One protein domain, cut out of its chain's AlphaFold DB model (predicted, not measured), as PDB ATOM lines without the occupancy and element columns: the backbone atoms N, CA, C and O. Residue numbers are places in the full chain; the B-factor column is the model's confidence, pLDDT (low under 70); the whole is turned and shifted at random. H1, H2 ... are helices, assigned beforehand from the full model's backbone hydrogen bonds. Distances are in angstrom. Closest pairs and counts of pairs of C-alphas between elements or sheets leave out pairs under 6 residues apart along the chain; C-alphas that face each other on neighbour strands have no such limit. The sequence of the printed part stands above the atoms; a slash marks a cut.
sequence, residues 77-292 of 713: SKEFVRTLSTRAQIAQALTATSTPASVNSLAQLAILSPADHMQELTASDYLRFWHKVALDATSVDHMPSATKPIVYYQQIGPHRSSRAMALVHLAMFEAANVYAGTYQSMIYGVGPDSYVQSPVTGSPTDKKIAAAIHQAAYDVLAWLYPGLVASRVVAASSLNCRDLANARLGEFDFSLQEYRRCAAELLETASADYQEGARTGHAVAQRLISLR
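AT A GLANCE: This is residues 77 to 292 of the 713 residues of the protein "Putative Chloride peroxidase" of Bradyrhizobium sp. (strain ORS 278) (UniProt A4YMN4). Five helices make a flat, up-and-down bundle: the longest, H4, packs on H5 in the middle, and H3, H7 and H8 pack on H5 too. Long links run round the outside of this bundle; H1 and H2 lie near the end where H3, H5 and H8 end, and the tiny H6 lies beside H7. The 216 printed residues include eight named helices, H1 to H8 in chain order, and no named strand; the class is all helix. The whole is compact, with a radius of gyration of the C-alphas of 18.1 A and spans of 57 by 45 by 23 A.

IN THESE COORDINATES: The longest helix, H4, residues 158 to 180, measures 32.1 A from C-alpha 158 at (-47.014, -15.060, -11.151) to C-alpha 180 at (-59.526, -11.800, 18.261). H5, residues 206 to 224, is 26.9 A long, and H3, residues 123 to 141, is 26.8 A. H8, residues 272 to 292, is 30.5 A and ends at C-alpha 292, (-62.345, -21.167, -3.965). H7, residues 256 to 266, is 15.6 A long; H2, residues 84 to 95, is 15.4 A. H1 is residues 78 to 82, and H6 is residues 241 to 244.

HOW THE PARTS SIT: H5 is the hub, touching four helices. H4 and H5 form a helical hairpin at a shallow tilt of 26 degrees, opposite ways; their closest C-alphas, of Met 172 and Ile 213, are 4.7 A apart. H5 and H8 touch, running the same way at a shallow tilt of 34 degrees, only just short of steep; the closest C-alphas, of Ala 212 and Gly 281, are 3.9 A apart. H3 touches H5, the closest C-alphas being those of Ala 123 and Ala 210, at 4.2 A. H3 and H4 form another helical hairpin, closest at the C-alphas of Thr 138 and Ser 161, 6.5 A. H7 touches H5, closest at the C-alphas of Tyr 218 and Arg 260, 6.5 A. H4, with residues 167 to 175 alone, touches residues 280 to 288 of H8 at a steep tilt of 42 degrees; the closest C-alphas, of Ala 175 and Gly 281, are 5.3 A apart. H6 is close to H7 but not clearly touching, closest at the C-alphas of Cys 241 and Cys 262, 5.0 A. H1 and H2 meet only through their link. Every O i to N i+4 pair is within hydrogen-bond range in H3, H5, H7 and H8, against 7 of 8 in H2, 18 of 19 in H4 and 0 of 1 in H1, where 0 of 2 O i to N i+3 pairs are in range; H6 is too short for an i+4 pair.

THE WHOLE: The two C-alphas farthest apart, of Ala 96 and Thr 201, are 57.8 A apart. The printed part has no cut. Five links are long, among them residues 96 to 122 and 181 to 205. The mean pLDDT of the printed part is 71.7; residues 77 to 120, 144 to 151, 188 to 203 and 231 to 253 are under 70.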
ATOM      1  N   SER A  77     -59.126 -34.287  -5.311       36.66
ATOM      2  CA  SER A  77     -59.600 -32.967  -5.711       36.66
ATOM      3  C   SER A  77     -59.381 -32.806  -7.215       36.66
ATOM      4  O   SER A  77     -58.326 -33.133  -7.768       36.66
ATOM      5  N   LYS A  78     -60.405 -32.305  -7.909       35.19
ATOM      6  CA  LYS A  78     -60.340 -32.045  -9.351       35.19
ATOM      7  C   LYS A  78     -59.164 -31.119  -9.710       35.19
ATOM      8  O   LYS A  78     -58.695 -31.181 -10.836       35.19
ATOM      9  N   GLU A  79     -58.656 -30.323  -8.767       35.22
ATOM     10  CA  GLU A  79     -57.440 -29.503  -8.892       35.22
ATOM     11  C   GLU A  79     -56.177 -30.318  -9.242       35.22
ATOM     12  O   GLU A  79     -55.428 -29.924 -10.132       35.22
ATOM     13  N   PHE A  80     -55.956 -31.488  -8.630       29.34
ATOM     14  CA  PHE A  80     -54.713 -32.258  -8.803       29.34
ATOM     15  C   PHE A  80     -54.571 -32.902 -10.194       29.34
ATOM     16  O   PHE A  80     -53.485 -32.942 -10.773       29.34
ATOM     17  N   VAL A  81     -55.681 -33.378 -10.762       33.22
ATOM     18  CA  VAL A  81     -55.708 -34.071 -12.066       33.22
ATOM     19  C   VAL A  81     -55.652 -33.081 -13.247       33.22
ATOM     20  O   VAL A  81     -55.255 -33.453 -14.349       33.22
ATOM     21  N   ARG A  82     -56.012 -31.804 -13.036       44.22
ATOM     22  CA  ARG A  82     -56.275 -30.810 -14.101       44.22
ATOM     23  C   ARG A  82     -55.041 -30.155 -14.725       44.22
ATOM     24  O   ARG A  82     -55.109 -29.693 -15.858       44.22
ATOM     25  N   THR A  83     -53.915 -30.128 -14.024       32.19
ATOM     26  CA  THR A  83     -52.700 -29.395 -14.429       32.19
ATOM     27  C   THR A  83     -51.664 -30.244 -15.182       32.19
ATOM     28  O   THR A  83     -50.682 -29.705 -15.678       32.19
ATOM     29  N   LEU A  84     -51.851 -31.562 -15.298       34.75
ATOM     30  CA  LEU A  84     -50.834 -32.494 -15.817       34.75
ATOM     31  C   LEU A  84     -50.348 -32.201 -17.253       34.75
ATOM     32  O   LEU A  84     -49.153 -32.314 -17.517       34.75
ATOM     33  N   SER A  85     -51.236 -31.804 -18.171       38.12
ATOM     34  CA  SER A  85     -50.877 -31.556 -19.580       38.12
ATOM     35  C   SER A  85     -50.102 -30.248 -19.774       38.12
ATOM     36  O   SER A  85     -49.085 -30.227 -20.464       38.12
ATOM     37  N   THR A  86     -50.530 -29.170 -19.112       40.47
ATOM     38  CA  THR A  86     -49.831 -27.878 -19.111       40.47
ATOM     39  C   THR A  86     -48.493 -27.962 -18.371       40.47
ATOM     40  O   THR A  86     -47.502 -27.390 -18.826       40.47
ATOM     41  N   ARG A  87     -48.438 -28.727 -17.268       47.66
ATOM     42  CA  ARG A  87     -47.211 -28.978 -16.499       47.66
ATOM     43  C   ARG A  87     -46.123 -29.591 -17.366       47.66
ATOM     44  O   ARG A  87     -44.996 -29.146 -17.270       47.66
ATOM     45  N   ALA A  88     -46.444 -30.546 -18.242       39.81
ATOM     46  CA  ALA A  88     -45.453 -31.178 -19.114       39.81
ATOM     47  C   ALA A  88     -44.855 -30.214 -20.158       39.81
ATOM     48  O   ALA A  88     -43.662 -30.298 -20.430       39.81
ATOM     49  N   GLN A  89     -45.641 -29.281 -20.708       44.03
ATOM     50  CA  GLN A  89     -45.169 -28.314 -21.713       44.03
ATOM     51  C   GLN A  89     -44.346 -27.177 -21.096       44.03
ATOM     52  O   GLN A  89     -43.287 -26.832 -21.618       44.03
ATOM     53  N   ILE A  90     -44.802 -26.624 -19.965       44.38
ATOM     54  CA  ILE A  90     -44.049 -25.606 -19.221       44.38
ATOM     55  C   ILE A  90     -42.794 -26.235 -18.608       44.38
ATOM     56  O   ILE A  90     -41.716 -25.658 -18.723       44.38
ATOM     57  N   ALA A  91     -42.900 -27.449 -18.052       42.78
ATOM     58  CA  ALA A  91     -41.740 -28.219 -17.626       42.78
ATOM     59  C   ALA A  91     -40.787 -28.438 -18.797       42.78
ATOM     60  O   ALA A  91     -39.625 -28.128 -18.641       42.78
ATOM     61  N   GLN A  92     -41.219 -28.889 -19.979       42.91
ATOM     62  CA  GLN A  92     -40.322 -29.071 -21.136       42.91
ATOM     63  C   GLN A  92     -39.617 -27.777 -21.573       42.91
ATOM     64  O   GLN A  92     -38.426 -27.814 -21.870       42.91
ATOM     65  N   ALA A  93     -40.315 -26.639 -21.570       43.72
ATOM     66  CA  ALA A  93     -39.721 -25.343 -21.897       43.72
ATOM     67  C   ALA A  93     -38.721 -24.849 -20.831       43.72
ATOM     68  O   ALA A  93     -37.704 -24.265 -21.188       43.72
ATOM     69  N   LEU A  94     -38.991 -25.101 -19.543       44.47
ATOM     70  CA  LEU A  94     -38.140 -24.684 -18.416       44.47
ATOM     71  C   LEU A  94     -37.038 -25.703 -18.063       44.47
ATOM     72  O   LEU A  94     -36.029 -25.340 -17.472       44.47
ATOM     73  N   THR A  95     -37.209 -26.979 -18.415       43.06
ATOM     74  CA  THR A  95     -36.255 -28.074 -18.132       43.06
ATOM     75  C   THR A  95     -35.158 -28.183 -19.179       43.06
ATOM     76  O   THR A  95     -34.129 -28.792 -18.897       43.06
ATOM     77  N   ALA A  96     -35.319 -27.553 -20.348       36.81
ATOM     78  CA  ALA A  96     -34.254 -27.438 -21.344       36.81
ATOM     79  C   ALA A  96     -33.029 -26.651 -20.834       36.81
ATOM     80  O   ALA A  96     -32.024 -26.585 -21.536       36.81
ATOM     81  N   THR A  97     -33.100 -26.062 -19.636       43.97
ATOM     82  CA  THR A  97     -32.094 -25.122 -19.144       43.97
ATOM     83  C   THR A  97     -31.655 -25.346 -17.701       43.97
ATOM     84  O   THR A  97     -31.032 -24.453 -17.175       43.97
ATOM     85  N   SER A  98     -31.936 -26.449 -16.996       42.34
ATOM     86  CA  SER A  98     -31.591 -26.556 -15.555       42.34
ATOM     87  C   SER A  98     -30.997 -27.902 -15.140       42.34
ATOM     88  O   SER A  98     -31.548 -28.938 -15.521       42.34
ATOM     89  N   THR A  99     -29.966 -27.903 -14.282       40.66
ATOM     90  CA  THR A  99     -29.506 -29.117 -13.583       40.66
ATOM     91  C   THR A  99     -29.597 -28.991 -12.052       40.66
ATOM     92  O   THR A  99     -29.704 -27.885 -11.525       40.66
ATOM     93  N   PRO A 100     -29.526 -30.124 -11.325       41.66
ATOM     94  CA  PRO A 100     -29.530 -30.208  -9.858       41.66
ATOM     95  C   PRO A 100     -28.576 -29.280  -9.078       41.66
ATOM     96  O   PRO A 100     -28.852 -28.864  -7.953       41.66
ATOM     97  N   ALA A 101     -27.424 -28.914  -9.652       40.75
ATOM     98  CA  ALA A 101     -26.335 -28.275  -8.903       40.75
ATOM     99  C   ALA A 101     -26.545 -26.776  -8.601       40.75
ATOM    100  O   ALA A 101     -25.747 -26.170  -7.875       40.75
ATOM    101  N   SER A 102     -27.562 -26.144  -9.179       44.91
ATOM    102  CA  SER A 102     -27.878 -24.727  -8.987       44.91
ATOM    103  C   SER A 102     -28.778 -24.454  -7.775       44.91
ATOM    104  O   SER A 102     -28.824 -23.327  -7.297       44.91
ATOM    105  N   VAL A 103     -29.439 -25.487  -7.242       47.12
ATOM    106  CA  VAL A 103     -30.475 -25.384  -6.196       47.12
ATOM    107  C   VAL A 103     -29.947 -25.694  -4.787       47.12
ATOM    108  O   VAL A 103     -30.626 -25.449  -3.792       47.12
ATOM    109  N   ASN A 104     -28.698 -26.168  -4.684       41.78
ATOM    110  CA  ASN A 104     -28.005 -26.503  -3.427       41.78
ATOM    111  C   ASN A 104     -27.782 -25.310  -2.477       41.78
ATOM    112  O   ASN A 104     -27.181 -25.467  -1.414       41.78
ATOM    113  N   SER A 105     -28.215 -24.112  -2.863       44.31
ATOM    114  CA  SER A 105     -27.955 -22.869  -2.152       44.31
ATOM    115  C   SER A 105     -29.219 -22.156  -1.661       44.31
ATOM    116  O   SER A 105     -29.138 -21.003  -1.240       44.31
ATOM    117  N   LEU A 106     -30.358 -22.865  -1.596       42.47
ATOM    118  CA  LEU A 106     -31.487 -22.507  -0.727       42.47
ATOM    119  C   LEU A 106     -31.057 -22.605   0.747       42.47
ATOM    120  O   LEU A 106     -31.406 -23.520   1.486       42.47
ATOM    121  N   ALA A 107     -30.200 -21.678   1.157       36.28
ATOM    122  CA  ALA A 107     -29.648 -21.613   2.485       36.28
ATOM    123  C   ALA A 107     -30.573 -20.788   3.386       36.28
ATOM    124  O   ALA A 107     -30.825 -19.614   3.135       36.28
ATOM    125  N   GLN A 108     -30.927 -21.436   4.497       40.84
ATOM    126  CA  GLN A 108     -31.295 -20.875   5.800       40.84
ATOM    127  C   GLN A 108     -32.762 -20.507   6.002       40.84
ATOM    128  O   GLN A 108     -33.139 -19.347   6.144       40.84
ATOM    129  N   LEU A 109     -33.574 -21.540   6.224       40.28
ATOM    130  CA  LEU A 109     -34.688 -21.391   7.146       40.28
ATOM    131  C   LEU A 109     -34.169 -21.552   8.567       40.28
ATOM    132  O   LEU A 109     -33.866 -22.655   9.010       40.28
ATOM    133  N   ALA A 110     -34.146 -20.439   9.295       38.44
ATOM    134  CA  ALA A 110     -34.353 -20.460  10.734       38.44
ATOM    135  C   ALA A 110     -35.785 -20.963  10.985       38.44
ATOM    136  O   ALA A 110     -36.731 -20.188  11.150       38.44
ATOM    137  N   ILE A 111     -35.961 -22.278  10.917       44.69
ATOM    138  CA  ILE A 111     -37.071 -22.962  11.577       44.69
ATOM    139  C   ILE A 111     -36.951 -22.591  13.047       44.69
ATOM    140  O   ILE A 111     -35.844 -22.661  13.568       44.69
ATOM    141  N   LEU A 112     -38.076 -22.184  13.645       49.47
ATOM    142  CA  LEU A 112     -38.372 -22.110  15.082       49.47
ATOM    143  C   LEU A 112     -37.195 -22.565  15.961       49.47
ATOM    144  O   LEU A 112     -37.234 -23.667  16.497       49.47
ATOM    145  N   SER A 113     -36.113 -21.783  16.039       39.75
ATOM    146  CA  SER A 113     -34.908 -22.218  16.736       39.75
ATOM    147  C   SER A 113     -35.120 -21.822  18.182       39.75
ATOM    148  O   SER A 113     -35.084 -20.631  18.490       39.75
ATOM    149  N   PRO A 114     -35.315 -22.780  19.102       40.91
ATOM    150  CA  PRO A 114     -35.409 -22.461  20.517       40.91
ATOM    151  C   PRO A 114     -34.036 -22.050  21.073       40.91
ATOM    152  O   PRO A 114     -33.922 -21.772  22.261       40.91
ATOM    153  N   ALA A 115     -32.967 -22.075  20.258       42.31
ATOM    154  CA  ALA A 115     -31.605 -21.817  20.715       42.31
ATOM    155  C   ALA A 115     -31.408 -20.382  21.233       42.31
ATOM    156  O   ALA A 115     -30.540 -20.194  22.081       42.31
ATOM    157  N   ASP A 116     -32.255 -19.433  20.820       40.75
ATOM    158  CA  ASP A 116     -32.202 -18.044  21.298       40.75
ATOM    159  C   ASP A 116     -33.305 -17.689  22.317       40.75
ATOM    160  O   ASP A 116     -33.259 -16.615  22.920       40.75
ATOM    161  N   HIS A 117     -34.262 -18.589  22.594       40.19
ATOM    162  CA  HIS A 117     -35.371 -18.309  23.511       40.19
ATOM    163  C   HIS A 117     -35.642 -19.462  24.488       40.19
ATOM    164  O   HIS A 117     -36.220 -20.488  24.147       40.19
ATOM    165  N   MET A 118     -35.320 -19.229  25.764       44.97
ATOM    166  CA  MET A 118     -35.809 -19.980  26.935       44.97
ATOM    167  C   MET A 118     -37.331 -19.783  27.181       44.97
ATOM    168  O   MET A 118     -37.790 -19.912  28.314       44.97
ATOM    169  N   GLN A 119     -38.113 -19.405  26.161       57.12
ATOM    170  CA  GLN A 119     -39.517 -18.982  26.260       57.12
ATOM    171  C   GLN A 119     -40.412 -19.768  25.293       57.12
ATOM    172  O   GLN A 119     -39.965 -20.197  24.231       57.12
ATOM    173  N   GLU A 120     -41.679 -19.959  25.678       68.31
ATOM    174  CA  GLU A 120     -42.710 -20.530  24.806       68.31
ATOM    175  C   GLU A 120     -42.923 -19.652  23.561       68.31
ATOM    176  O   GLU A 120     -42.933 -18.425  23.648       68.31
ATOM    177  N   LEU A 121     -43.101 -20.294  22.403       78.88
ATOM    178  CA  LEU A 121     -43.372 -19.624  21.129       78.88
ATOM    179  C   LEU A 121     -44.784 -19.017  21.113       78.88
ATOM    180  O   LEU A 121     -45.755 -19.675  21.491       78.88
ATOM    181  N   THR A 122     -44.899 -17.794  20.606       88.56
ATOM    182  CA  THR A 122     -46.155 -17.035  20.520       88.56
ATOM    183  C   THR A 122     -46.953 -17.370  19.259       88.56
ATOM    184  O   THR A 122     -46.435 -17.928  18.286       88.56
ATOM    185  N   ALA A 123     -48.220 -16.950  19.200       92.69
ATOM    186  CA  ALA A 123     -49.019 -17.052  17.972       92.69
ATOM    187  C   ALA A 123     -48.388 -16.304  16.778       92.69
ATOM    188  O   ALA A 123     -48.491 -16.752  15.632       92.69
ATOM    189  N   SER A 124     -47.699 -15.192  17.045       90.69
ATOM    190  CA  SER A 124     -46.975 -14.413  16.035       90.69
ATOM    191  C   SER A 124     -45.774 -15.175  15.468       90.69
ATOM    192  O   SER A 124     -45.499 -15.067  14.270       90.69
ATOM    193  N   ASP A 125     -45.096 -15.989  16.281       87.69
ATOM    194  CA  ASP A 125     -43.989 -16.833  15.816       87.69
ATOM    195  C   ASP A 125     -44.485 -17.913  14.851       87.69
ATOM    196  O   ASP A 125     -43.899 -18.116  13.786       87.69
ATOM    197  N   TYR A 126     -45.624 -18.545  15.159       90.56
ATOM    198  CA  TYR A 126     -46.247 -19.526  14.263       90.56
ATOM    199  C   TYR A 126     -46.781 -18.899  12.973       90.56
ATOM    200  O   TYR A 126     -46.671 -19.514  11.912       90.56
ATOM    201  N   LEU A 127     -47.311 -17.673  13.029       94.81
ATOM    202  CA  LEU A 127     -47.689 -16.928  11.828       94.81
ATOM    203  C   LEU A 127     -46.481 -16.698  10.911       94.81
ATOM    204  O   LEU A 127     -46.548 -17.005   9.721       94.81
ATOM    205  N   ARG A 128     -45.369 -16.185  11.453       90.25
ATOM    206  CA  ARG A 128     -44.136 -15.939  10.684       90.25
ATOM    207  C   ARG A 128     -43.521 -17.236  10.165       90.25
ATOM    208  O   ARG A 128     -42.997 -17.266   9.054       90.25
ATOM    209  N   PHE A 129     -43.603 -18.314  10.940       88.31
ATOM    210  CA  PHE A 129     -43.175 -19.638  10.502       88.31
ATOM    211  C   PHE A 129     -43.961 -20.102   9.271       88.31
ATOM    212  O   PHE A 129     -43.355 -20.431   8.253       88.31
ATOM    213  N   TRP A 130     -45.295 -20.071   9.314       93.12
ATOM    214  CA  TRP A 130     -46.115 -20.507   8.181       93.12
ATOM    215  C   TRP A 130     -46.078 -19.550   6.988       93.12
ATOM    216  O   TRP A 130     -46.190 -20.009   5.851       93.12
ATOM    217  N   HIS A 131     -45.837 -18.256   7.220       94.56
ATOM    218  CA  HIS A 131     -45.485 -17.306   6.165       94.56
ATOM    219  C   HIS A 131     -44.253 -17.785   5.382       94.56
ATOM    220  O   HIS A 131     -44.323 -17.933   4.163       94.56
ATOM    221  N   LYS A 132     -43.158 -18.119   6.080       87.81
ATOM    222  CA  LYS A 132     -41.930 -18.636   5.453       87.81
ATOM    223  C   LYS A 132     -42.172 -19.955   4.717       87.81
ATOM    224  O   LYS A 132     -41.846 -20.042   3.539       87.81
ATOM    225  N   VAL A 133     -42.858 -20.916   5.347       88.19
ATOM    226  CA  VAL A 133     -43.207 -22.198   4.703       88.19
ATOM    227  C   VAL A 133     -44.013 -21.986   3.416       88.19
ATOM    228  O   VAL A 133     -43.813 -22.711   2.444       88.19
ATOM    229  N   ALA A 134     -44.903 -20.989   3.366       93.62
ATOM    230  CA  ALA A 134     -45.621 -20.646   2.141       93.62
ATOM    231  C   ALA A 134     -44.689 -20.087   1.049       93.62
ATOM    232  O   ALA A 134     -44.805 -20.491  -0.110       93.62
ATOM    233  N   LEU A 135     -43.739 -19.210   1.401       89.44
ATOM    234  CA  LEU A 135     -42.720 -18.722   0.460       89.44
ATOM    235  C   LEU A 135     -41.888 -19.878  -0.099       89.44
ATOM    236  O   LEU A 135     -41.691 -19.953  -1.314       89.44
ATOM    237  N   ASP A 136     -41.466 -20.804   0.756       83.69
ATOM    238  CA  ASP A 136     -40.679 -21.971   0.360       83.69
ATOM    239  C   ASP A 136     -41.479 -22.922  -0.519       83.69
ATOM    240  O   ASP A 136     -40.988 -23.328  -1.565       83.69
ATOM    241  N   ALA A 137     -42.735 -23.214  -0.164       86.12
ATOM    242  CA  ALA A 137     -43.613 -24.041  -0.987       86.12
ATOM    243  C   ALA A 137     -43.721 -23.472  -2.405       86.12
ATOM    244  O   ALA A 137     -43.597 -24.207  -3.381       86.12
ATOM    245  N   THR A 138     -43.887 -22.152  -2.532       87.19
ATOM    246  CA  THR A 138     -43.977 -21.512  -3.847       87.19
ATOM    247  C   THR A 138     -42.642 -21.557  -4.604       87.19
ATOM    248  O   THR A 138     -42.633 -21.790  -5.809       87.19
ATOM    249  N   SER A 139     -41.513 -21.397  -3.908       82.75
ATOM    250  CA  SER A 139     -40.158 -21.499  -4.465       82.75
ATOM    251  C   SER A 139     -39.837 -22.905  -4.975       82.75
ATOM    252  O   SER A 139     -39.401 -23.075  -6.116       82.75
ATOM    253  N   VAL A 140     -40.137 -23.915  -4.158       79.69
ATOM    254  CA  VAL A 140     -39.980 -25.334  -4.476       79.69
ATOM    255  C   VAL A 140     -40.897 -25.730  -5.626       79.69
ATOM    256  O   VAL A 140     -40.465 -26.426  -6.536       79.69
ATOM    257  N   ASP A 141     -42.136 -25.240  -5.662       83.19
ATOM    258  CA  ASP A 141     -43.075 -25.529  -6.750       83.19
ATOM    259  C   ASP A 141     -42.603 -25.022  -8.127       83.19
ATOM    260  O   ASP A 141     -43.014 -25.560  -9.153       83.19
ATOM    261  N   HIS A 142     -41.709 -24.029  -8.168       81.56
ATOM    262  CA  HIS A 142     -41.089 -23.530  -9.404       81.56
ATOM    263  C   HIS A 142     -39.759 -24.224  -9.736       81.56
ATOM    264  O   HIS A 142     -39.057 -23.808 -10.659       81.56
ATOM    265  N   MET A 143     -39.402 -25.292  -9.015       74.69
ATOM    266  CA  MET A 143     -38.236 -26.096  -9.355       74.69
ATOM    267  C   MET A 143     -38.474 -26.914 -10.629       74.69
ATOM    268  O   MET A 143     -39.539 -27.513 -10.815       74.69
ATOM    269  N   PRO A 144     -37.465 -26.996 -11.504       63.12
ATOM    270  CA  PRO A 144     -37.565 -27.760 -12.722       63.12
ATOM    271  C   PRO A 144     -37.481 -29.263 -12.502       63.12
ATOM    272  O   PRO A 144     -36.545 -29.784 -11.903       63.12
ATOM    273  N   SER A 145     -38.466 -29.986 -13.037       60.19
ATOM    274  CA  SER A 145     -38.448 -31.447 -13.067       60.19
ATOM    275  C   SER A 145     -39.238 -32.003 -14.248       60.19
ATOM    276  O   SER A 145     -40.468 -31.956 -14.275       60.19
ATOM    277  N   ALA A 146     -38.526 -32.592 -15.210       53.19
ATOM    278  CA  ALA A 146     -39.137 -33.329 -16.318       53.19
ATOM    279  C   ALA A 146     -39.594 -34.737 -15.894       53.19
ATOM    280  O   ALA A 146     -40.526 -35.291 -16.469       53.19
ATOM    281  N   THR A 147     -38.945 -35.321 -14.882       54.91
ATOM    282  CA  THR A 147     -39.198 -36.697 -14.425       54.91
ATOM    283  C   THR A 147     -40.267 -36.778 -13.339       54.91
ATOM    284  O   THR A 147     -40.902 -37.820 -13.188       54.91
ATOM    285  N   LYS A 148     -40.498 -35.691 -12.590       64.50
ATOM    286  CA  LYS A 148     -41.527 -35.604 -11.542       64.50
ATOM    287  C   LYS A 148     -42.377 -34.324 -11.649       64.50
ATOM    288  O   LYS A 148     -42.587 -33.655 -10.638       64.50
ATOM    289  N   PRO A 149     -42.954 -33.990 -12.820       59.31
ATOM    290  CA  PRO A 149     -43.741 -32.764 -12.995       59.31
ATOM    291  C   PRO A 149     -45.030 -32.743 -12.159       59.31
ATOM    292  O   PRO A 149     -45.674 -31.715 -12.047       59.31
ATOM    293  N   ILE A 150     -45.449 -33.871 -11.580       61.72
ATOM    294  CA  ILE A 150     -46.621 -33.938 -10.690       61.72
ATOM    295  C   ILE A 150     -46.306 -33.354  -9.304       61.72
ATOM    296  O   ILE A 150     -47.200 -32.832  -8.640       61.72
ATOM    297  N   VAL A 151     -45.039 -33.443  -8.888       67.50
ATOM    298  CA  VAL A 151     -44.549 -32.947  -7.594       67.50
ATOM    299  C   VAL A 151     -44.446 -31.421  -7.602       67.50
ATOM    300  O   VAL A 151     -44.783 -30.782  -6.609       67.50
ATOM    301  N   TYR A 152     -44.047 -30.851  -8.737       73.19
ATOM    302  CA  TYR A 152     -43.811 -29.420  -8.926       73.19
ATOM    303  C   TYR A 152     -44.842 -28.809  -9.889       73.19
ATOM    304  O   TYR A 152     -45.755 -29.490 -10.368       73.19
ATOM    305  N   TYR A 153     -44.707 -27.519 -10.186       76.56
ATOM    306  CA  TYR A 153     -45.509 -26.782 -11.160       76.56
ATOM    307  C   TYR A 153     -47.025 -26.816 -10.909       76.56
ATOM    308  O   TYR A 153     -47.842 -26.812 -11.836       76.56
ATOM    309  N   GLN A 154     -47.421 -26.863  -9.642       85.81
ATOM    310  CA  GLN A 154     -48.813 -26.952  -9.217       85.81
ATOM    311  C   GLN A 154     -49.494 -25.581  -9.247       85.81
ATOM    312  O   GLN A 154     -50.628 -25.469  -9.709       85.81
ATOM    313  N   GLN A 155     -48.775 -24.538  -8.837       90.12
ATOM    314  CA  GLN A 155     -49.190 -23.136  -8.841       90.12
ATOM    315  C   GLN A 155     -48.190 -22.274  -9.630       90.12
ATOM    316  O   GLN A 155     -47.857 -21.158  -9.222       90.12
ATOM    317  N   ILE A 156     -47.720 -22.793 -10.772       84.62
ATOM    318  CA  ILE A 156     -46.696 -22.133 -11.586       84.62
ATOM    319  C   ILE A 156     -47.161 -20.796 -12.169       84.62
ATOM    320  O   ILE A 156     -48.253 -20.654 -12.725       84.62
ATOM    321  N   GLY A 157     -46.256 -19.828 -12.110       87.81
ATOM    322  CA  GLY A 157     -46.404 -18.516 -12.694       87.81
ATOM    323  C   GLY A 157     -46.861 -17.468 -11.681       87.81
ATOM    324  O   GLY A 157     -47.374 -17.779 -10.600       87.81
ATOM    325  N   PRO A 158     -46.681 -16.187 -12.024       94.19
ATOM    326  CA  PRO A 158     -47.014 -15.060 -11.151       94.19
ATOM    327  C   PRO A 158     -48.490 -15.018 -10.731       94.19
ATOM    328  O   PRO A 158     -48.818 -14.703  -9.589       94.19
ATOM    329  N   HIS A 159     -49.395 -15.350 -11.648       95.00
ATOM    330  CA  HIS A 159     -50.836 -15.306 -11.432       95.00
ATOM    331  C   HIS A 159     -51.295 -16.382 -10.434       95.00
ATOM    332  O   HIS A 159     -51.953 -16.050  -9.446       95.00
ATOM    333  N   ARG A 160     -50.871 -17.641 -10.604       95.31
ATOM    334  CA  ARG A 160     -51.220 -18.750  -9.691       95.31
ATOM    335  C   ARG A 160     -50.562 -18.622  -8.319       95.31
ATOM    336  O   ARG A 160     -51.249 -18.760  -7.308       95.31
ATOM    337  N   SER A 161     -49.273 -18.282  -8.273       95.75
ATOM    338  CA  SER A 161     -48.555 -18.066  -7.009       95.75
ATOM    339  C   SER A 161     -49.151 -16.922  -6.179       95.75
ATOM    340  O   SER A 161     -49.309 -17.075  -4.970       95.75
ATOM    341  N   SER A 162     -49.580 -15.816  -6.805       98.38
ATOM    342  CA  SER A 162     -50.254 -14.720  -6.085       98.38
ATOM    343  C   SER A 162     -51.563 -15.171  -5.424       98.38
ATOM    344  O   SER A 162     -51.815 -14.848  -4.263       98.38
ATOM    345  N   ARG A 163     -52.365 -15.997  -6.114       98.25
ATOM    346  CA  ARG A 163     -53.584 -16.600  -5.556       98.25
ATOM    347  C   ARG A 163     -53.263 -17.568  -4.419       98.25
ATOM    348  O   ARG A 163     -53.932 -17.521  -3.392       98.25
ATOM    349  N   ALA A 164     -52.259 -18.429  -4.579       98.06
ATOM    350  CA  ALA A 164     -51.843 -19.360  -3.532       98.06
ATOM    351  C   ALA A 164     -51.444 -18.619  -2.245       98.06
ATOM    352  O   ALA A 164     -51.933 -18.943  -1.161       98.06
ATOM    353  N   MET A 165     -50.650 -17.551  -2.385       98.50
ATOM    354  CA  MET A 165     -50.263 -16.685  -1.275       98.50
ATOM    355  C   MET A 165     -51.465 -15.964  -0.651       98.50
ATOM    356  O   MET A 165     -51.551 -15.887   0.572       98.50
ATOM    357  N   ALA A 166     -52.429 -15.485  -1.444       98.75
ATOM    358  CA  ALA A 166     -53.651 -14.879  -0.909       98.75
ATOM    359  C   ALA A 166     -54.453 -15.858  -0.046       98.75
ATOM    360  O   ALA A 166     -54.906 -15.496   1.037       98.75
ATOM    361  N   LEU A 167     -54.597 -17.106  -0.494       98.69
ATOM    362  CA  LEU A 167     -55.412 -18.105   0.195       98.69
ATOM    363  C   LEU A 167     -54.790 -18.562   1.513       98.69
ATOM    364  O   LEU A 167     -55.493 -18.610   2.518       98.69
ATOM    365  N   VAL A 168     -53.485 -18.842   1.545       98.69
ATOM    366  CA  VAL A 168     -52.824 -19.250   2.796       98.69
ATOM    367  C   VAL A 168     -52.815 -18.115   3.827       98.69
ATOM    368  O   VAL A 168     -53.139 -18.345   4.990       98.69
ATOM    369  N   HIS A 169     -52.538 -16.872   3.416       98.81
ATOM    370  CA  HIS A 169     -52.510 -15.733   4.341       98.81
ATOM    371  C   HIS A 169     -53.903 -15.337   4.820       98.81
ATOM    372  O   HIS A 169     -54.066 -14.991   5.990       98.81
ATOM    373  N   LEU A 170     -54.918 -15.448   3.960       98.31
ATOM    374  CA  LEU A 170     -56.301 -15.264   4.378       98.31
ATOM    375  C   LEU A 170     -56.729 -16.347   5.376       98.31
ATOM    376  O   LEU A 170     -57.368 -16.019   6.368       98.31
ATOM    377  N   ALA A 171     -56.342 -17.610   5.178       98.50
ATOM    378  CA  ALA A 171     -56.638 -18.683   6.129       98.50
ATOM    379  C   ALA A 171     -55.996 -18.440   7.502       98.50
ATOM    380  O   ALA A 171     -56.667 -18.581   8.522       98.50
ATOM    381  N   MET A 172     -54.727 -18.020   7.532       98.62
ATOM    382  CA  MET A 172     -54.039 -17.654   8.777       98.62
ATOM    383  C   MET A 172     -54.706 -16.460   9.470       98.62
ATOM    384  O   MET A 172     -54.911 -16.493  10.683       98.62
ATOM    385  N   PHE A 173     -55.093 -15.431   8.708       98.06
ATOM    386  CA  PHE A 173     -55.836 -14.290   9.239       98.06
ATOM    387  C   PHE A 173     -57.184 -14.712   9.826       98.06
ATOM    388  O   PHE A 173     -57.474 -14.363  10.965       98.06
ATOM    389  N   GLU A 174     -57.997 -15.469   9.089       95.94
ATOM    390  CA  GLU A 174     -59.318 -15.897   9.555       95.94
ATOM    391  C   GLU A 174     -59.197 -16.776  10.805       95.94
ATOM    392  O   GLU A 174     -59.937 -16.575  11.764       95.94
ATOM    393  N   ALA A 175     -58.216 -17.682  10.848       95.25
ATOM    394  CA  ALA A 175     -57.953 -18.524  12.011       95.25
ATOM    395  C   ALA A 175     -57.597 -17.710  13.265       95.25
ATOM    396  O   ALA A 175     -58.122 -17.991  14.342       95.25
ATOM    397  N   ALA A 176     -56.765 -16.675  13.132       94.69
ATOM    398  CA  ALA A 176     -56.460 -15.763  14.233       94.69
ATOM    399  C   ALA A 176     -57.665 -14.873  14.601       94.69
ATOM    400  O   ALA A 176     -57.946 -14.625  15.776       94.69
ATOM    401  N   ASN A 177     -58.409 -14.401  13.600       92.31
ATOM    402  CA  ASN A 177     -59.498 -13.446  13.772       92.31
ATOM    403  C   ASN A 177     -60.773 -14.069  14.367       92.31
ATOM    404  O   ASN A 177     -61.566 -13.336  14.956       92.31
ATOM    405  N   VAL A 178     -60.957 -15.394  14.290       88.31
ATOM    406  CA  VAL A 178     -62.009 -16.105  15.050       88.31
ATOM    407  C   VAL A 178     -61.883 -15.828  16.553       88.31
ATOM    408  O   VAL A 178     -62.889 -15.622  17.226       88.31
ATOM    409  N   TYR A 179     -60.652 -15.766  17.061       87.81
ATOM    410  CA  TYR A 179     -60.351 -15.523  18.471       87.81
ATOM    411  C   TYR A 179     -60.315 -14.039  18.822       87.81
ATOM    412  O   TYR A 179     -60.895 -13.627  19.822       87.81
ATOM    413  N   ALA A 180     -59.650 -13.229  17.995       86.88
ATOM    414  CA  ALA A 180     -59.526 -11.800  18.261       86.88
ATOM    415  C   ALA A 180     -60.858 -11.056  18.085       86.88
ATOM    416  O   ALA A 180     -61.155 -10.107  18.805       86.88
ATOM    417  N   GLY A 181     -61.659 -11.446  17.089       83.00
ATOM    418  CA  GLY A 181     -62.932 -10.807  16.769       83.00
ATOM    419  C   GLY A 181     -62.822  -9.357  16.277       83.00
ATOM    420  O   GLY A 181     -63.863  -8.764  15.982       83.00
ATOM    421  N   THR A 182     -61.610  -8.807  16.152       83.69
ATOM    422  CA  THR A 182     -61.320  -7.390  15.885       83.69
ATOM    423  C   THR A 182     -61.748  -6.939  14.495       83.69
ATOM    424  O   THR A 182     -62.233  -5.817  14.333       83.69
ATOM    425  N   TYR A 183     -61.603  -7.801  13.489       88.25
ATOM    426  CA  TYR A 183     -61.805  -7.455  12.085       88.25
ATOM    427  C   TYR A 183     -62.989  -8.216  11.476       88.25
ATOM    428  O   TYR A 183     -63.401  -9.278  11.952       88.25
ATOM    429  N   GLN A 184     -63.575  -7.665  10.419       89.44
ATOM    430  CA  GLN A 184     -64.596  -8.325   9.611       89.44
ATOM    431  C   GLN A 184     -64.001  -9.564   8.931       89.44
ATOM    432  O   GLN A 184     -62.892  -9.508   8.404       89.44
ATOM    433  N   SER A 185     -64.750 -10.667   8.950       89.31
ATOM    434  CA  SER A 185     -64.396 -11.896   8.235       89.31
ATOM    435  C   SER A 185     -64.819 -11.797   6.769       89.31
ATOM    436  O   SER A 185     -65.836 -11.182   6.452       89.31
ATOM    437  N   MET A 186     -64.052 -12.423   5.882       87.06
ATOM    438  CA  MET A 186     -64.396 -12.643   4.478       87.06
ATOM    439  C   MET A 186     -65.126 -13.962   4.235       87.06
ATOM    440  O   MET A 186     -65.786 -14.111   3.208       87.06
ATOM    441  N   ILE A 187     -64.981 -14.933   5.137       81.50
ATOM    442  CA  ILE A 187     -65.492 -16.296   4.928       81.50
ATOM    443  C   ILE A 187     -66.743 -16.609   5.763       81.50
ATOM    444  O   ILE A 187     -67.471 -17.557   5.441       81.50
ATOM    445  N   TYR A 188     -67.020 -15.789   6.786       68.56
ATOM    446  CA  TYR A 188     -68.177 -15.886   7.677       68.56
ATOM    447  C   TYR A 188     -69.067 -14.636   7.587       68.56
ATOM    448  O   TYR A 188     -68.567 -13.515   7.552       68.56
ATOM    449  N   GLY A 189     -70.396 -14.821   7.588       54.69
ATOM    450  CA  GLY A 189     -71.370 -13.713   7.563       54.69
ATOM    451  C   GLY A 189     -71.990 -13.387   6.196       54.69
ATOM    452  O   GLY A 189     -72.637 -12.352   6.064       54.69
ATOM    453  N   VAL A 190     -71.850 -14.272   5.200       42.25
ATOM    454  CA  VAL A 190     -72.616 -14.241   3.939       42.25
ATOM    455  C   VAL A 190     -73.521 -15.482   3.900       42.25
ATOM    456  O   VAL A 190     -73.083 -16.558   3.496       42.25
ATOM    457  N   GLY A 191     -74.762 -15.356   4.379       39.84
ATOM    458  CA  GLY A 191     -75.757 -16.444   4.417       39.84
ATOM    459  C   GLY A 191     -75.906 -17.177   5.769       39.84
ATOM    460  O   GLY A 191     -75.169 -16.882   6.709       39.84
ATOM    461  N   PRO A 192     -76.884 -18.103   5.882       32.59
ATOM    462  CA  PRO A 192     -77.390 -18.651   7.154       32.59
ATOM    463  C   PRO A 192     -76.473 -19.649   7.894       32.59
ATOM    464  O   PRO A 192     -76.803 -20.051   9.007       32.59
ATOM    465  N   ASP A 193     -75.316 -20.022   7.344       42.06
ATOM    466  CA  ASP A 193     -74.414 -21.017   7.947       42.06
ATOM    467  C   ASP A 193     -73.368 -20.367   8.877       42.06
ATOM    468  O   ASP A 193     -72.172 -20.297   8.584       42.06
ATOM    469  N   SER A 194     -73.822 -19.862  10.026       45.97
ATOM    470  CA  SER A 194     -73.032 -19.125  11.027       45.97
ATOM    471  C   SER A 194     -72.277 -20.008  12.042       45.97
ATOM    472  O   SER A 194     -72.080 -19.600  13.186       45.97
ATOM    473  N   TYR A 195     -71.841 -21.216  11.667       42.81
ATOM    474  CA  TYR A 195     -71.339 -22.221  12.627       42.81
ATOM    475  C   TYR A 195     -70.029 -21.838  13.360       42.81
ATOM    476  O   TYR A 195     -69.652 -22.495  14.324       42.81
ATOM    477  N   VAL A 196     -69.349 -20.753  12.966       48.50
ATOM    478  CA  VAL A 196     -68.095 -20.277  13.603       48.50
ATOM    479  C   VAL A 196     -68.292 -18.956  14.369       48.50
ATOM    480  O   VAL A 196     -67.345 -18.232  14.649       48.50
ATOM    481  N   GLN A 197     -69.536 -18.616  14.723       45.22
ATOM    482  CA  GLN A 197     -69.851 -17.425  15.525       45.22
ATOM    483  C   GLN A 197     -70.137 -17.694  17.006       45.22
ATOM    484  O   GLN A 197     -70.567 -16.771  17.693       45.22
ATOM    485  N   SER A 198     -69.894 -18.893  17.546       41.94
ATOM    486  CA  SER A 198     -69.898 -19.008  19.009       41.94
ATOM    487  C   SER A 198     -68.676 -18.258  19.546       41.94
ATOM    488  O   SER A 198     -67.556 -18.659  19.221       41.94
ATOM    489  N   PRO A 199     -68.849 -17.178  20.335       44.94
ATOM    490  CA  PRO A 199     -67.726 -16.523  20.983       44.94
ATOM    491  C   PRO A 199     -67.022 -17.577  21.826       44.94
ATOM    492  O   PRO A 199     -67.660 -18.230  22.657       44.94
ATOM    493  N   VAL A 200     -65.726 -17.765  21.604       53.00
ATOM    494  CA  VAL A 200     -64.911 -18.534  22.540       53.00
ATOM    495  C   VAL A 200     -65.014 -17.795  23.874       53.00
ATOM    496  O   VAL A 200     -64.660 -16.622  23.973       53.00
ATOM    497  N   THR A 201     -65.620 -18.426  24.879       45.81
ATOM    498  CA  THR A 201     -65.770 -17.820  26.204       45.81
ATOM    499  C   THR A 201     -64.415 -17.831  26.909       45.81
ATOM    500  O   THR A 201     -63.874 -18.907  27.159       45.81
ATOM    501  N   GLY A 202     -63.891 -16.650  27.247       55.91
ATOM    502  CA  GLY A 202     -62.570 -16.460  27.865       55.91
ATOM    503  C   GLY A 202     -61.507 -15.976  26.871       55.91
ATOM    504  O   GLY A 202     -61.643 -16.178  25.668       55.91
ATOM    505  N   SER A 203     -60.454 -15.316  27.366       67.31
ATOM    506  CA  SER A 203     -59.324 -14.898  26.524       67.31
ATOM    507  C   SER A 203     -58.573 -16.139  26.022       67.31
ATOM    508  O   SER A 203     -58.091 -16.917  26.849       67.31
ATOM    509  N   PRO A 204     -58.486 -16.371  24.702       81.00
ATOM    510  CA  PRO A 204     -57.801 -17.535  24.157       81.00
ATOM    511  C   PRO A 204     -56.294 -17.441  24.411       81.00
ATOM    512  O   PRO A 204     -55.720 -16.355  24.369       81.00
ATOM    513  N   THR A 205     -55.656 -18.579  24.681       88.88
ATOM    514  CA  THR A 205     -54.204 -18.656  24.872       88.88
ATOM    515  C   THR A 205     -53.468 -18.525  23.538       88.88
ATOM    516  O   THR A 205     -53.984 -18.923  22.487       88.88
ATOM    517  N   ASP A 206     -52.222 -18.050  23.580       89.94
ATOM    518  CA  ASP A 206     -51.342 -17.994  22.407       89.94
ATOM    519  C   ASP A 206     -51.189 -19.361  21.735       89.94
ATOM    520  O   ASP A 206     -51.277 -19.461  20.512       89.94
ATOM    521  N   LYS A 207     -51.060 -20.433  22.527       91.44
ATOM    522  CA  LYS A 207     -50.980 -21.818  22.037       91.44
ATOM    523  C   LYS A 207     -52.225 -22.211  21.230       91.44
ATOM    524  O   LYS A 207     -52.095 -22.824  20.168       91.44
ATOM    525  N   LYS A 208     -53.429 -21.825  21.675       92.25
ATOM    526  CA  LYS A 208     -54.686 -22.095  20.953       92.25
ATOM    527  C   LYS A 208     -54.754 -21.340  19.621       92.25
ATOM    528  O   LYS A 208     -55.110 -21.930  18.598       92.25
ATOM    529  N   ILE A 209     -54.387 -20.055  19.612       94.19
ATOM    530  CA  ILE A 209     -54.354 -19.233  18.389       94.19
ATOM    531  C   ILE A 209     -53.301 -19.781  17.414       94.19
ATOM    532  O   ILE A 209     -53.590 -19.972  16.231       94.19
ATOM    533  N   ALA A 210     -52.107 -20.106  17.914       94.62
ATOM    534  CA  ALA A 210     -51.021 -20.702  17.145       94.62
ATOM    535  C   ALA A 210     -51.440 -22.020  16.481       94.62
ATOM    536  O   ALA A 210     -51.200 -22.204  15.289       94.62
ATOM    537  N   ALA A 211     -52.127 -22.907  17.210       95.06
ATOM    538  CA  ALA A 211     -52.644 -24.164  16.671       95.06
ATOM    539  C   ALA A 211     -53.683 -23.956  15.556       95.06
ATOM    540  O   ALA A 211     -53.692 -24.706  14.577       95.06
ATOM    541  N   ALA A 212     -54.514 -22.914  15.653       96.00
ATOM    542  CA  ALA A 212     -55.461 -22.570  14.596       96.00
ATOM    543  C   ALA A 212     -54.774 -22.027  13.339       96.00
ATOM    544  O   ALA A 212     -55.062 -22.507  12.242       96.00
ATOM    545  N   ILE A 213     -53.839 -21.082  13.492       97.56
ATOM    546  CA  ILE A 213     -53.017 -20.559  12.387       97.56
ATOM    547  C   ILE A 213     -52.285 -21.713  11.699       97.56
ATOM    548  O   ILE A 213     -52.340 -21.850  10.478       97.56
ATOM    549  N   HIS A 214     -51.654 -22.572  12.500       95.25
ATOM    550  CA  HIS A 214     -50.898 -23.722  12.035       95.25
ATOM    551  C   HIS A 214     -51.734 -24.681  11.188       95.25
ATOM    552  O   HIS A 214     -51.360 -25.000  10.057       95.25
ATOM    553  N   GLN A 215     -52.870 -25.136  11.720       97.44
ATOM    554  CA  GLN A 215     -53.694 -26.123  11.032       97.44
ATOM    555  C   GLN A 215     -54.350 -25.519   9.781       97.44
ATOM    556  O   GLN A 215     -54.413 -26.188   8.751       97.44
ATOM    557  N   ALA A 216     -54.760 -24.243   9.829       98.31
ATOM    558  CA  ALA A 216     -55.322 -23.546   8.674       98.31
ATOM    559  C   ALA A 216     -54.303 -23.383   7.534       98.31
ATOM    560  O   ALA A 216     -54.620 -23.661   6.375       98.31
ATOM    561  N   ALA A 217     -53.075 -22.963   7.859       98.44
ATOM    562  CA  ALA A 217     -52.002 -22.801   6.883       98.44
ATOM    563  C   ALA A 217     -51.644 -24.134   6.217       98.44
ATOM    564  O   ALA A 217     -51.594 -24.211   4.988       98.44
ATOM    565  N   TYR A 218     -51.453 -25.191   7.017       97.56
ATOM    566  CA  TYR A 218     -51.135 -26.519   6.499       97.56
ATOM    567  C   TYR A 218     -52.214 -27.039   5.548       97.56
ATOM    568  O   TYR A 218     -51.881 -27.464   4.445       97.56
ATOM    569  N   ASP A 219     -53.492 -26.996   5.937       98.12
ATOM    570  CA  ASP A 219     -54.569 -27.573   5.124       98.12
ATOM    571  C   ASP A 219     -54.716 -26.860   3.774       98.12
ATOM    572  O   ASP A 219     -54.901 -27.512   2.743       98.12
ATOM    573  N   VAL A 220     -54.576 -25.530   3.753       98.31
ATOM    574  CA  VAL A 220     -54.613 -24.757   2.504       98.31
ATOM    575  C   VAL A 220     -53.379 -25.025   1.643       98.31
ATOM    576  O   VAL A 220     -53.522 -25.233   0.438       98.31
ATOM    577  N   LEU A 221     -52.177 -25.085   2.227       96.75
ATOM    578  CA  LEU A 221     -50.956 -25.413   1.482       96.75
ATOM    579  C   LEU A 221     -50.985 -26.842   0.932       96.75
ATOM    580  O   LEU A 221     -50.626 -27.049  -0.222       96.75
ATOM    581  N   ALA A 222     -51.456 -27.817   1.707       95.06
ATOM    582  CA  ALA A 222     -51.589 -29.204   1.270       95.06
ATOM    583  C   ALA A 222     -52.614 -29.357   0.135       95.06
ATOM    584  O   ALA A 222     -52.430 -30.186  -0.756       95.06
ATOM    585  N   TRP A 223     -53.673 -28.541   0.135       95.00
ATOM    586  CA  TRP A 223     -54.638 -28.485  -0.963       95.00
ATOM    587  C   TRP A 223     -54.065 -27.828  -2.229       95.00
ATOM    588  O   TRP A 223     -54.315 -28.318  -3.331       95.00
ATOM    589  N   LEU A 224     -53.290 -26.749  -2.088       93.88
ATOM    590  CA  LEU A 224     -52.678 -26.030  -3.214       93.88
ATOM    591  C   LEU A 224     -51.484 -26.772  -3.827       93.88
ATOM    592  O   LEU A 224     -51.276 -26.689  -5.041       93.88
ATOM    593  N   TYR A 225     -50.722 -27.480  -2.991       89.94
ATOM    594  CA  TYR A 225     -49.471 -28.159  -3.326       89.94
ATOM    595  C   TYR A 225     -49.466 -29.636  -2.888       89.94
ATOM    596  O   TYR A 225     -48.544 -30.063  -2.186       89.94
ATOM    597  N   PRO A 226     -50.440 -30.466  -3.301       88.88
ATOM    598  CA  PRO A 226     -50.505 -31.878  -2.907       88.88
ATOM    599  C   PRO A 226     -49.219 -32.661  -3.227       88.88
ATOM    600  O   PRO A 226     -48.824 -33.539  -2.462       88.88
ATOM    601  N   GLY A 227     -48.513 -32.304  -4.306       81.88
ATOM    602  CA  GLY A 227     -47.207 -32.873  -4.659       81.88
ATOM    603  C   GLY A 227     -46.093 -32.628  -3.630       81.88
ATOM    604  O   GLY A 227     -45.165 -33.429  -3.560       81.88
ATOM    605  N   LEU A 228     -46.212 -31.588  -2.795       83.12
ATOM    606  CA  LEU A 228     -45.238 -31.213  -1.759       83.12
ATOM    607  C   LEU A 228     -45.621 -31.723  -0.356       83.12
ATOM    608  O   LEU A 228     -44.937 -31.431   0.626       83.12
ATOM    609  N   VAL A 229     -46.724 -32.475  -0.229       84.56
ATOM    610  CA  VAL A 229     -47.182 -32.997   1.070       84.56
ATOM    611  C   VAL A 229     -46.229 -34.053   1.609       84.56
ATOM    612  O   VAL A 229     -45.836 -33.976   2.768       84.56
ATOM    613  N   ALA A 230     -45.859 -35.017   0.766       74.81
ATOM    614  CA  ALA A 230     -45.015 -36.154   1.128       74.81
ATOM    615  C   ALA A 230     -43.769 -36.269   0.233       74.81
ATOM    616  O   ALA A 230     -43.206 -37.358   0.096       74.81
ATOM    617  N   SER A 231     -43.343 -35.174  -0.408       62.97
ATOM    618  CA  SER A 231     -42.096 -35.146  -1.175       62.97
ATOM    619  C   SER A 231     -40.933 -35.522  -0.251       62.97
ATOM    620  O   SER A 231     -40.590 -34.789   0.667       62.97
ATOM    621  N   ARG A 232     -40.353 -36.711  -0.444       55.12
ATOM    622  CA  ARG A 232     -39.127 -37.145   0.238       55.12
ATOM    623  C   ARG A 232     -38.181 -37.821  -0.742       55.12
ATOM    624  O   ARG A 232     -38.588 -38.727  -1.473       55.12
ATOM    625  N   VAL A 233     -36.896 -37.490  -0.624       45.25
ATOM    626  CA  VAL A 233     -35.800 -38.450  -0.797       45.25
ATOM    627  C   VAL A 233     -34.900 -38.384   0.448       45.25
ATOM    628  O   VAL A 233     -33.957 -37.621   0.503       45.25
ATOM    629  N   VAL A 234     -35.227 -39.219   1.444       44.25
ATOM    630  CA  VAL A 234     -34.299 -39.878   2.392       44.25
ATOM    631  C   VAL A 234     -33.275 -38.995   3.154       44.25
ATOM    632  O   VAL A 234     -32.107 -38.980   2.796       44.25
ATOM    633  N   ALA A 235     -33.686 -38.402   4.292       43.91
ATOM    634  CA  ALA A 235     -32.857 -38.191   5.510       43.91
ATOM    635  C   ALA A 235     -33.660 -37.655   6.727       43.91
ATOM    636  O   ALA A 235     -33.291 -37.893   7.874       43.91
ATOM    637  N   ALA A 236     -34.794 -36.973   6.511       47.22
ATOM    638  CA  ALA A 236     -35.494 -36.227   7.569       47.22
ATOM    639  C   ALA A 236     -36.208 -37.052   8.669       47.22
ATOM    640  O   ALA A 236     -36.538 -36.501   9.713       47.22
ATOM    641  N   SER A 237     -36.457 -38.362   8.506       46.69
ATOM    642  CA  SER A 237     -37.137 -39.166   9.557       46.69
ATOM    643  C   SER A 237     -36.298 -39.429  10.804       46.69
ATOM    644  O   SER A 237     -36.844 -39.940  11.777       46.69
ATOM    645  N   SER A 238     -34.998 -39.133  10.781       49.03
ATOM    646  CA  SER A 238     -34.112 -39.292  11.940       49.03
ATOM    647  C   SER A 238     -33.766 -37.977  12.639       49.03
ATOM    648  O   SER A 238     -33.140 -38.017  13.693       49.03
ATOM    649  N   LEU A 239     -34.146 -36.825  12.075       54.25
ATOM    650  CA  LEU A 239     -33.905 -35.522  12.693       54.25
ATOM    651  C   LEU A 239     -35.074 -35.194  13.625       54.25
ATOM    652  O   LEU A 239     -36.238 -35.220  13.215       54.25
ATOM    653  N   ASN A 240     -34.774 -34.872  14.884       60.28
ATOM    654  CA  ASN A 240     -35.785 -34.281  15.756       60.28
ATOM    655  C   ASN A 240     -36.189 -32.896  15.197       60.28
ATOM    656  O   ASN A 240     -35.488 -32.309  14.369       60.28
ATOM    657  N   CYS A 241     -37.325 -32.355  15.633       62.25
ATOM    658  CA  CYS A 241     -37.863 -31.090  15.111       62.25
ATOM    659  C   CYS A 241     -36.911 -29.895  15.291       62.25
ATOM    660  O   CYS A 241     -36.972 -28.937  14.524       62.25
ATOM    661  N   ARG A 242     -35.998 -29.986  16.266       54.97
ATOM    662  CA  ARG A 242     -34.939 -29.010  16.546       54.97
ATOM    663  C   ARG A 242     -33.727 -29.160  15.613       54.97
ATOM    664  O   ARG A 242     -33.036 -28.180  15.369       54.97
ATOM    665  N   ASP A 243     -33.487 -30.343  15.057       50.97
ATOM    666  CA  ASP A 243     -32.376 -30.626  14.141       50.97
ATOM    667  C   ASP A 243     -32.772 -30.425  12.676       50.97
ATOM    668  O   ASP A 243     -31.966 -29.926  11.893       50.97
ATOM    669  N   LEU A 244     -34.036 -30.700  12.318       52.81
ATOM    670  CA  LEU A 244     -34.636 -30.225  11.061       52.81
ATOM    671  C   LEU A 244     -34.451 -28.710  10.921       52.81
ATOM    672  O   LEU A 244     -34.237 -28.229   9.814       52.81
ATOM    673  N   ALA A 245     -34.445 -27.994  12.053       47.69
ATOM    674  CA  ALA A 245     -34.265 -26.555  12.108       47.69
ATOM    675  C   ALA A 245     -32.883 -26.026  11.735       47.69
ATOM    676  O   ALA A 245     -32.754 -24.898  11.268       47.69
ATOM    677  N   ASN A 246     -31.862 -26.850  11.945       43.72
ATOM    678  CA  ASN A 246     -30.464 -26.504  11.719       43.72
ATOM    679  C   ASN A 246     -29.888 -27.204  10.485       43.72
ATOM    680  O   ASN A 246     -28.764 -26.913  10.067       43.72
ATOM    681  N   ALA A 247     -30.628 -28.150   9.910       44.47
ATOM    682  CA  ALA A 247     -30.186 -28.880   8.746       44.47
ATOM    683  C   ALA A 247     -30.133 -27.928   7.544       44.47
ATOM    684  O   ALA A 247     -31.129 -27.318   7.157       44.47
ATOM    685  N   ARG A 248     -28.952 -27.818   6.921       48.50
ATOM    686  CA  ARG A 248     -28.833 -27.336   5.540       48.50
ATOM    687  C   ARG A 248     -29.482 -28.396   4.658       48.50
ATOM    688  O   ARG A 248     -28.805 -29.309   4.192       48.50
ATOM    689  N   LEU A 249     -30.803 -28.329   4.571       47.81
ATOM    690  CA  LEU A 249     -31.613 -29.251   3.799       47.81
ATOM    691  C   LEU A 249     -31.153 -29.185   2.342       47.81
ATOM    692  O   LEU A 249     -31.036 -28.103   1.767       47.81
ATOM    693  N   GLY A 250     -30.802 -30.346   1.792       44.53
ATOM    694  CA  GLY A 250     -30.416 -30.458   0.393       44.53
ATOM    695  C   GLY A 250     -31.623 -30.274  -0.526       44.53
ATOM    696  O   GLY A 250     -32.764 -30.169  -0.076       44.53
ATOM    697  N   GLU A 251     -31.349 -30.305  -1.826       44.69
ATOM    698  CA  GLU A 251     -32.233 -30.139  -2.994       44.69
ATOM    699  C   GLU A 251     -33.640 -30.804  -2.932       44.69
ATOM    700  O   GLU A 251     -34.513 -30.467  -3.729       44.69
ATOM    701  N   PHE A 252     -33.913 -31.715  -1.984       49.84
ATOM    702  CA  PHE A 252     -35.096 -32.593  -1.972       49.84
ATOM    703  C   PHE A 252     -35.781 -32.819  -0.609       49.84
ATOM    704  O   PHE A 252     -36.609 -33.728  -0.494       49.84
ATOM    705  N   ASP A 253     -35.482 -32.012   0.412       60.19
ATOM    706  CA  ASP A 253     -35.978 -32.241   1.782       60.19
ATOM    707  C   ASP A 253     -37.212 -31.402   2.188       60.19
ATOM    708  O   ASP A 253     -37.627 -31.418   3.349       60.19
ATOM    709  N   PHE A 254     -37.851 -30.685   1.256       73.81
ATOM    710  CA  PHE A 254     -39.093 -29.966   1.557       73.81
ATOM    711  C   PHE A 254     -40.277 -30.936   1.668       73.81
ATOM    712  O   PHE A 254     -40.589 -31.646   0.713       73.81
ATOM    713  N   SER A 255     -40.973 -30.935   2.807       78.25
ATOM    714  CA  SER A 255     -42.196 -31.717   3.019       78.25
ATOM    715  C   SER A 255     -43.160 -30.968   3.929       78.25
ATOM    716  O   SER A 255     -42.878 -30.768   5.115       78.25
ATOM    717  N   LEU A 256     -44.334 -30.594   3.407       83.62
ATOM    718  CA  LEU A 256     -45.368 -29.925   4.210       83.62
ATOM    719  C   LEU A 256     -45.801 -30.788   5.399       83.62
ATOM    720  O   LEU A 256     -46.118 -30.252   6.460       83.62
ATOM    721  N   GLN A 257     -45.811 -32.117   5.250       85.38
ATOM    722  CA  GLN A 257     -46.139 -33.024   6.347       85.38
ATOM    723  C   GLN A 257     -45.093 -32.977   7.467       85.38
ATOM    724  O   GLN A 257     -45.474 -33.044   8.634       85.38
ATOM    725  N   GLU A 258     -43.804 -32.827   7.143       78.81
ATOM    726  CA  GLU A 258     -42.757 -32.683   8.163       78.81
ATOM    727  C   GLU A 258     -42.839 -31.331   8.868       78.81
ATOM    728  O   GLU A 258     -42.838 -31.301  10.095       78.81
ATOM    729  N   TYR A 259     -43.021 -30.226   8.134       82.56
ATOM    730  CA  TYR A 259     -43.246 -28.914   8.758       82.56
ATOM    731  C   TYR A 259     -44.472 -28.925   9.673       82.56
ATOM    732  O   TYR A 259     -44.427 -28.389  10.783       82.56
ATOM    733  N   ARG A 260     -45.552 -29.594   9.248       88.19
ATOM    734  CA  ARG A 260     -46.737 -29.784  10.082       88.19
ATOM    735  C   ARG A 260     -46.416 -30.588  11.338       88.19
ATOM    736  O   ARG A 260     -46.767 -30.161  12.431       88.19
ATOM    737  N   ARG A 261     -45.759 -31.742  11.197       85.12
ATOM    738  CA  ARG A 261     -45.385 -32.592  12.334       85.12
ATOM    739  C   ARG A 261     -44.556 -31.803  13.349       85.12
ATOM    740  O   ARG A 261     -44.913 -31.786  14.521       85.12
ATOM    741  N   CYS A 262     -43.528 -31.087  12.890       78.75
ATOM    742  CA  CYS A 262     -42.656 -30.292  13.750       78.75
ATOM    743  C   CYS A 262     -43.405 -29.200  14.514       78.75
ATOM    744  O   CYS A 262     -43.268 -29.088  15.730       78.75
ATOM    745  N   ALA A 263     -44.218 -28.413  13.814       83.62
ATOM    746  CA  ALA A 263     -44.989 -27.352  14.447       83.62
ATOM    747  C   ALA A 263     -46.056 -27.904  15.413       83.62
ATOM    748  O   ALA A 263     -46.276 -27.323  16.469       83.62
ATOM    749  N   ALA A 264     -46.677 -29.045  15.102       86.38
ATOM    750  CA  ALA A 264     -47.645 -29.693  15.986       86.38
ATOM    751  C   ALA A 264     -46.992 -30.253  17.264       86.38
ATOM    752  O   ALA A 264     -47.555 -30.121  18.349       86.38
ATOM    753  N   GLU A 265     -45.802 -30.853  17.155       82.19
ATOM    754  CA  GLU A 265     -45.043 -31.352  18.310       82.19
ATOM    755  C   GLU A 265     -44.680 -30.219  19.282       82.19
ATOM    756  O   GLU A 265     -44.892 -30.364  20.486       82.19
ATOM    757  N   LEU A 266     -44.224 -29.071  18.766       81.62
ATOM    758  CA  LEU A 266     -43.895 -27.887  19.571       81.62
ATOM    759  C   LEU A 266     -45.121 -27.219  20.222       81.62
ATOM    760  O   LEU A 266     -44.967 -26.482  21.192       81.62
ATOM    761  N   LEU A 267     -46.333 -27.480  19.723       85.75
ATOM    762  CA  LEU A 267     -47.591 -27.007  20.314       85.75
ATOM    763  C   LEU A 267     -48.199 -27.979  21.335       85.75
ATOM    764  O   LEU A 267     -49.273 -27.695  21.861       85.75
ATOM    765  N   GLU A 268     -47.530 -29.100  21.627       85.69
ATOM    766  CA  GLU A 268     -48.009 -30.159  22.522       85.69
ATOM    767  C   GLU A 268     -49.386 -30.692  22.106       85.69
ATOM    768  O   GLU A 268     -50.423 -30.355  22.686       85.69
ATOM    769  N   THR A 269     -49.397 -31.579  21.110       83.81
ATOM    770  CA  THR A 269     -50.632 -32.109  20.502       83.81
ATOM    771  C   THR A 269     -51.660 -32.694  21.477       83.81
ATOM    772  O   THR A 269     -52.846 -32.728  21.159       83.81
ATOM    773  N   ALA A 270     -51.248 -33.152  22.661       85.44
ATOM    774  CA  ALA A 270     -52.155 -33.678  23.682       85.44
ATOM    775  C   ALA A 270     -52.944 -32.587  24.438       85.44
ATOM    776  O   ALA A 270     -53.902 -32.908  25.141       85.44
ATOM    777  N   SER A 271     -52.559 -31.313  24.321       89.19
ATOM    778  CA  SER A 271     -53.204 -30.206  25.030       89.19
ATOM    779  C   SER A 271     -54.595 -29.884  24.466       89.19
ATOM    780  O   SER A 271     -54.844 -29.969  23.261       89.19
ATOM    781  N   ALA A 272     -55.519 -29.472  25.344       89.19
ATOM    782  CA  ALA A 272     -56.860 -29.046  24.936       89.19
ATOM    783  C   ALA A 272     -56.812 -27.822  24.002       89.19
ATOM    784  O   ALA A 272     -57.561 -27.765  23.026       89.19
ATOM    785  N   ASP A 273     -55.885 -26.894  24.264       90.00
ATOM    786  CA  ASP A 273     -55.657 -25.708  23.438       90.00
ATOM    787  C   ASP A 273     -55.254 -26.070  22.008       90.00
ATOM    788  O   ASP A 273     -55.835 -25.533  21.064       90.00
ATOM    789  N   TYR A 274     -54.330 -27.022  21.829       91.38
ATOM    790  CA  TYR A 274     -53.977 -27.503  20.496       91.38
ATOM    791  C   TYR A 274     -55.179 -28.139  19.790       91.38
ATOM    792  O   TYR A 274     -55.466 -27.810  18.643       91.38
ATOM    793  N   GLN A 275     -55.907 -29.035  20.464       91.25
ATOM    794  CA  GLN A 275     -57.023 -29.770  19.854       91.25
ATOM    795  C   GLN A 275     -58.194 -28.860  19.457       91.25
ATOM    796  O   GLN A 275     -58.862 -29.088  18.447       91.25
ATOM    797  N   GLU A 276     -58.486 -27.829  20.247       88.31
ATOM    798  CA  GLU A 276     -59.492 -26.825  19.904       88.31
ATOM    799  C   GLU A 276     -58.996 -25.896  18.792       88.31
ATOM    800  O   GLU A 276     -59.683 -25.737  17.782       88.31
ATOM    801  N   GLY A 277     -57.776 -25.365  18.927       91.31
ATOM    802  CA  GLY A 277     -57.142 -24.516  17.924       91.31
ATOM    803  C   GLY A 277     -57.081 -25.184  16.553       91.31
ATOM    804  O   GLY A 277     -57.585 -24.632  15.576       91.31
ATOM    805  N   ALA A 278     -56.564 -26.410  16.486       93.75
ATOM    806  CA  ALA A 278     -56.470 -27.178  15.252       93.75
ATOM    807  C   ALA A 278     -57.850 -27.431  14.620       93.75
ATOM    808  O   ALA A 278     -58.009 -27.254  13.413       93.75
ATOM    809  N   ARG A 279     -58.883 -27.770  15.406       91.38
ATOM    810  CA  ARG A 279     -60.253 -27.916  14.874       91.38
ATOM    811  C   ARG A 279     -60.774 -26.616  14.259       91.38
ATOM    812  O   ARG A 279     -61.340 -26.657  13.166       91.38
ATOM    813  N   THR A 280     -60.545 -25.477  14.912       89.50
ATOM    814  CA  THR A 280     -60.903 -24.153  14.380       89.50
ATOM    815  C   THR A 280     -60.156 -23.853  13.080       89.50
ATOM    816  O   THR A 280     -60.776 -23.473  12.087       89.50
ATOM    817  N   GLY A 281     -58.839 -24.073  13.054       93.69
ATOM    818  CA  GLY A 281     -58.009 -23.861  11.868       93.69
ATOM    819  C   GLY A 281     -58.438 -24.726  10.681       93.69
ATOM    820  O   GLY A 281     -58.588 -24.223   9.567       93.69
ATOM    821  N   HIS A 282     -58.731 -26.005  10.931       94.69
ATOM    822  CA  HIS A 282     -59.256 -26.918   9.919       94.69
ATOM    823  C   HIS A 282     -60.595 -26.426   9.351       94.69
ATOM    824  O   HIS A 282     -60.760 -26.355   8.134       94.69
ATOM    825  N   ALA A 283     -61.541 -26.025  10.207       88.38
ATOM    826  CA  ALA A 283     -62.841 -25.514   9.769       88.38
ATOM    827  C   ALA A 283     -62.710 -24.247   8.901       88.38
ATOM    828  O   ALA A 283     -63.362 -24.141   7.858       88.38
ATOM    829  N   VAL A 284     -61.822 -23.322   9.287       93.25
ATOM    830  CA  VAL A 284     -61.475 -22.128   8.499       93.25
ATOM    831  C   VAL A 284     -60.930 -22.511   7.124       93.25
ATOM    832  O   VAL A 284     -61.422 -22.005   6.111       93.25
ATOM    833  N   ALA A 285     -59.960 -23.427   7.070       95.38
ATOM    834  CA  ALA A 285     -59.380 -23.883   5.812       95.38
ATOM    835  C   ALA A 285     -60.430 -24.533   4.904       95.38
ATOM    836  O   ALA A 285     -60.544 -24.146   3.743       95.38
ATOM    837  N   GLN A 286     -61.252 -25.451   5.424       93.06
ATOM    838  CA  GLN A 286     -62.301 -26.110   4.636       93.06
ATOM    839  C   GLN A 286     -63.319 -25.110   4.085       93.06
ATOM    840  O   GLN A 286     -63.696 -25.183   2.911       93.06
ATOM    841  N   ARG A 287     -63.729 -24.124   4.893       90.44
ATOM    842  CA  ARG A 287     -64.629 -23.069   4.427       90.44
ATOM    843  C   ARG A 287     -63.992 -22.263   3.300       90.44
ATOM    844  O   ARG A 287     -64.630 -22.083   2.262       90.44
ATOM    845  N   LEU A 288     -62.749 -21.814   3.466       92.56
ATOM    846  CA  LEU A 288     -62.055 -21.049   2.433       92.56
ATOM    847  C   LEU A 288     -61.863 -21.867   1.146       92.56
ATOM    848  O   LEU A 288     -62.153 -21.360   0.063       92.56
ATOM    849  N   ILE A 289     -61.448 -23.131   1.256       93.69
ATOM    850  CA  ILE A 289     -61.294 -24.048   0.117       93.69
ATOM    851  C   ILE A 289     -62.626 -24.204  -0.621       93.69
ATOM    852  O   ILE A 289     -62.665 -24.005  -1.833       93.69
ATOM    853  N   SER A 290     -63.735 -24.444   0.090       91.12
ATOM    854  CA  SER A 290     -65.066 -24.588  -0.528       91.12
ATOM    855  C   SER A 290     -65.505 -23.347  -1.314       91.12
ATOM    856  O   SER A 290     -66.170 -23.446  -2.343       91.12
ATOM    857  N   LEU A 291     -65.090 -22.156  -0.871       89.75
ATOM    858  CA  LEU A 291     -65.368 -20.909  -1.576       89.75
ATOM    859  C   LEU A 291     -64.491 -20.742  -2.824       89.75
ATOM    860  O   LEU A 291     -64.804 -19.902  -3.665       89.75
ATOM    861  N   ARG A 292     -63.378 -21.468  -2.960       93.31
ATOM    862  CA  ARG A 292     -62.345 -21.167  -3.965       93.31
ATOM    863  C   ARG A 292     -62.016 -22.328  -4.904       93.31
ATOM    864  O   ARG A 292     -61.433 -22.085  -5.952       93.31
TER     865      ARG A 292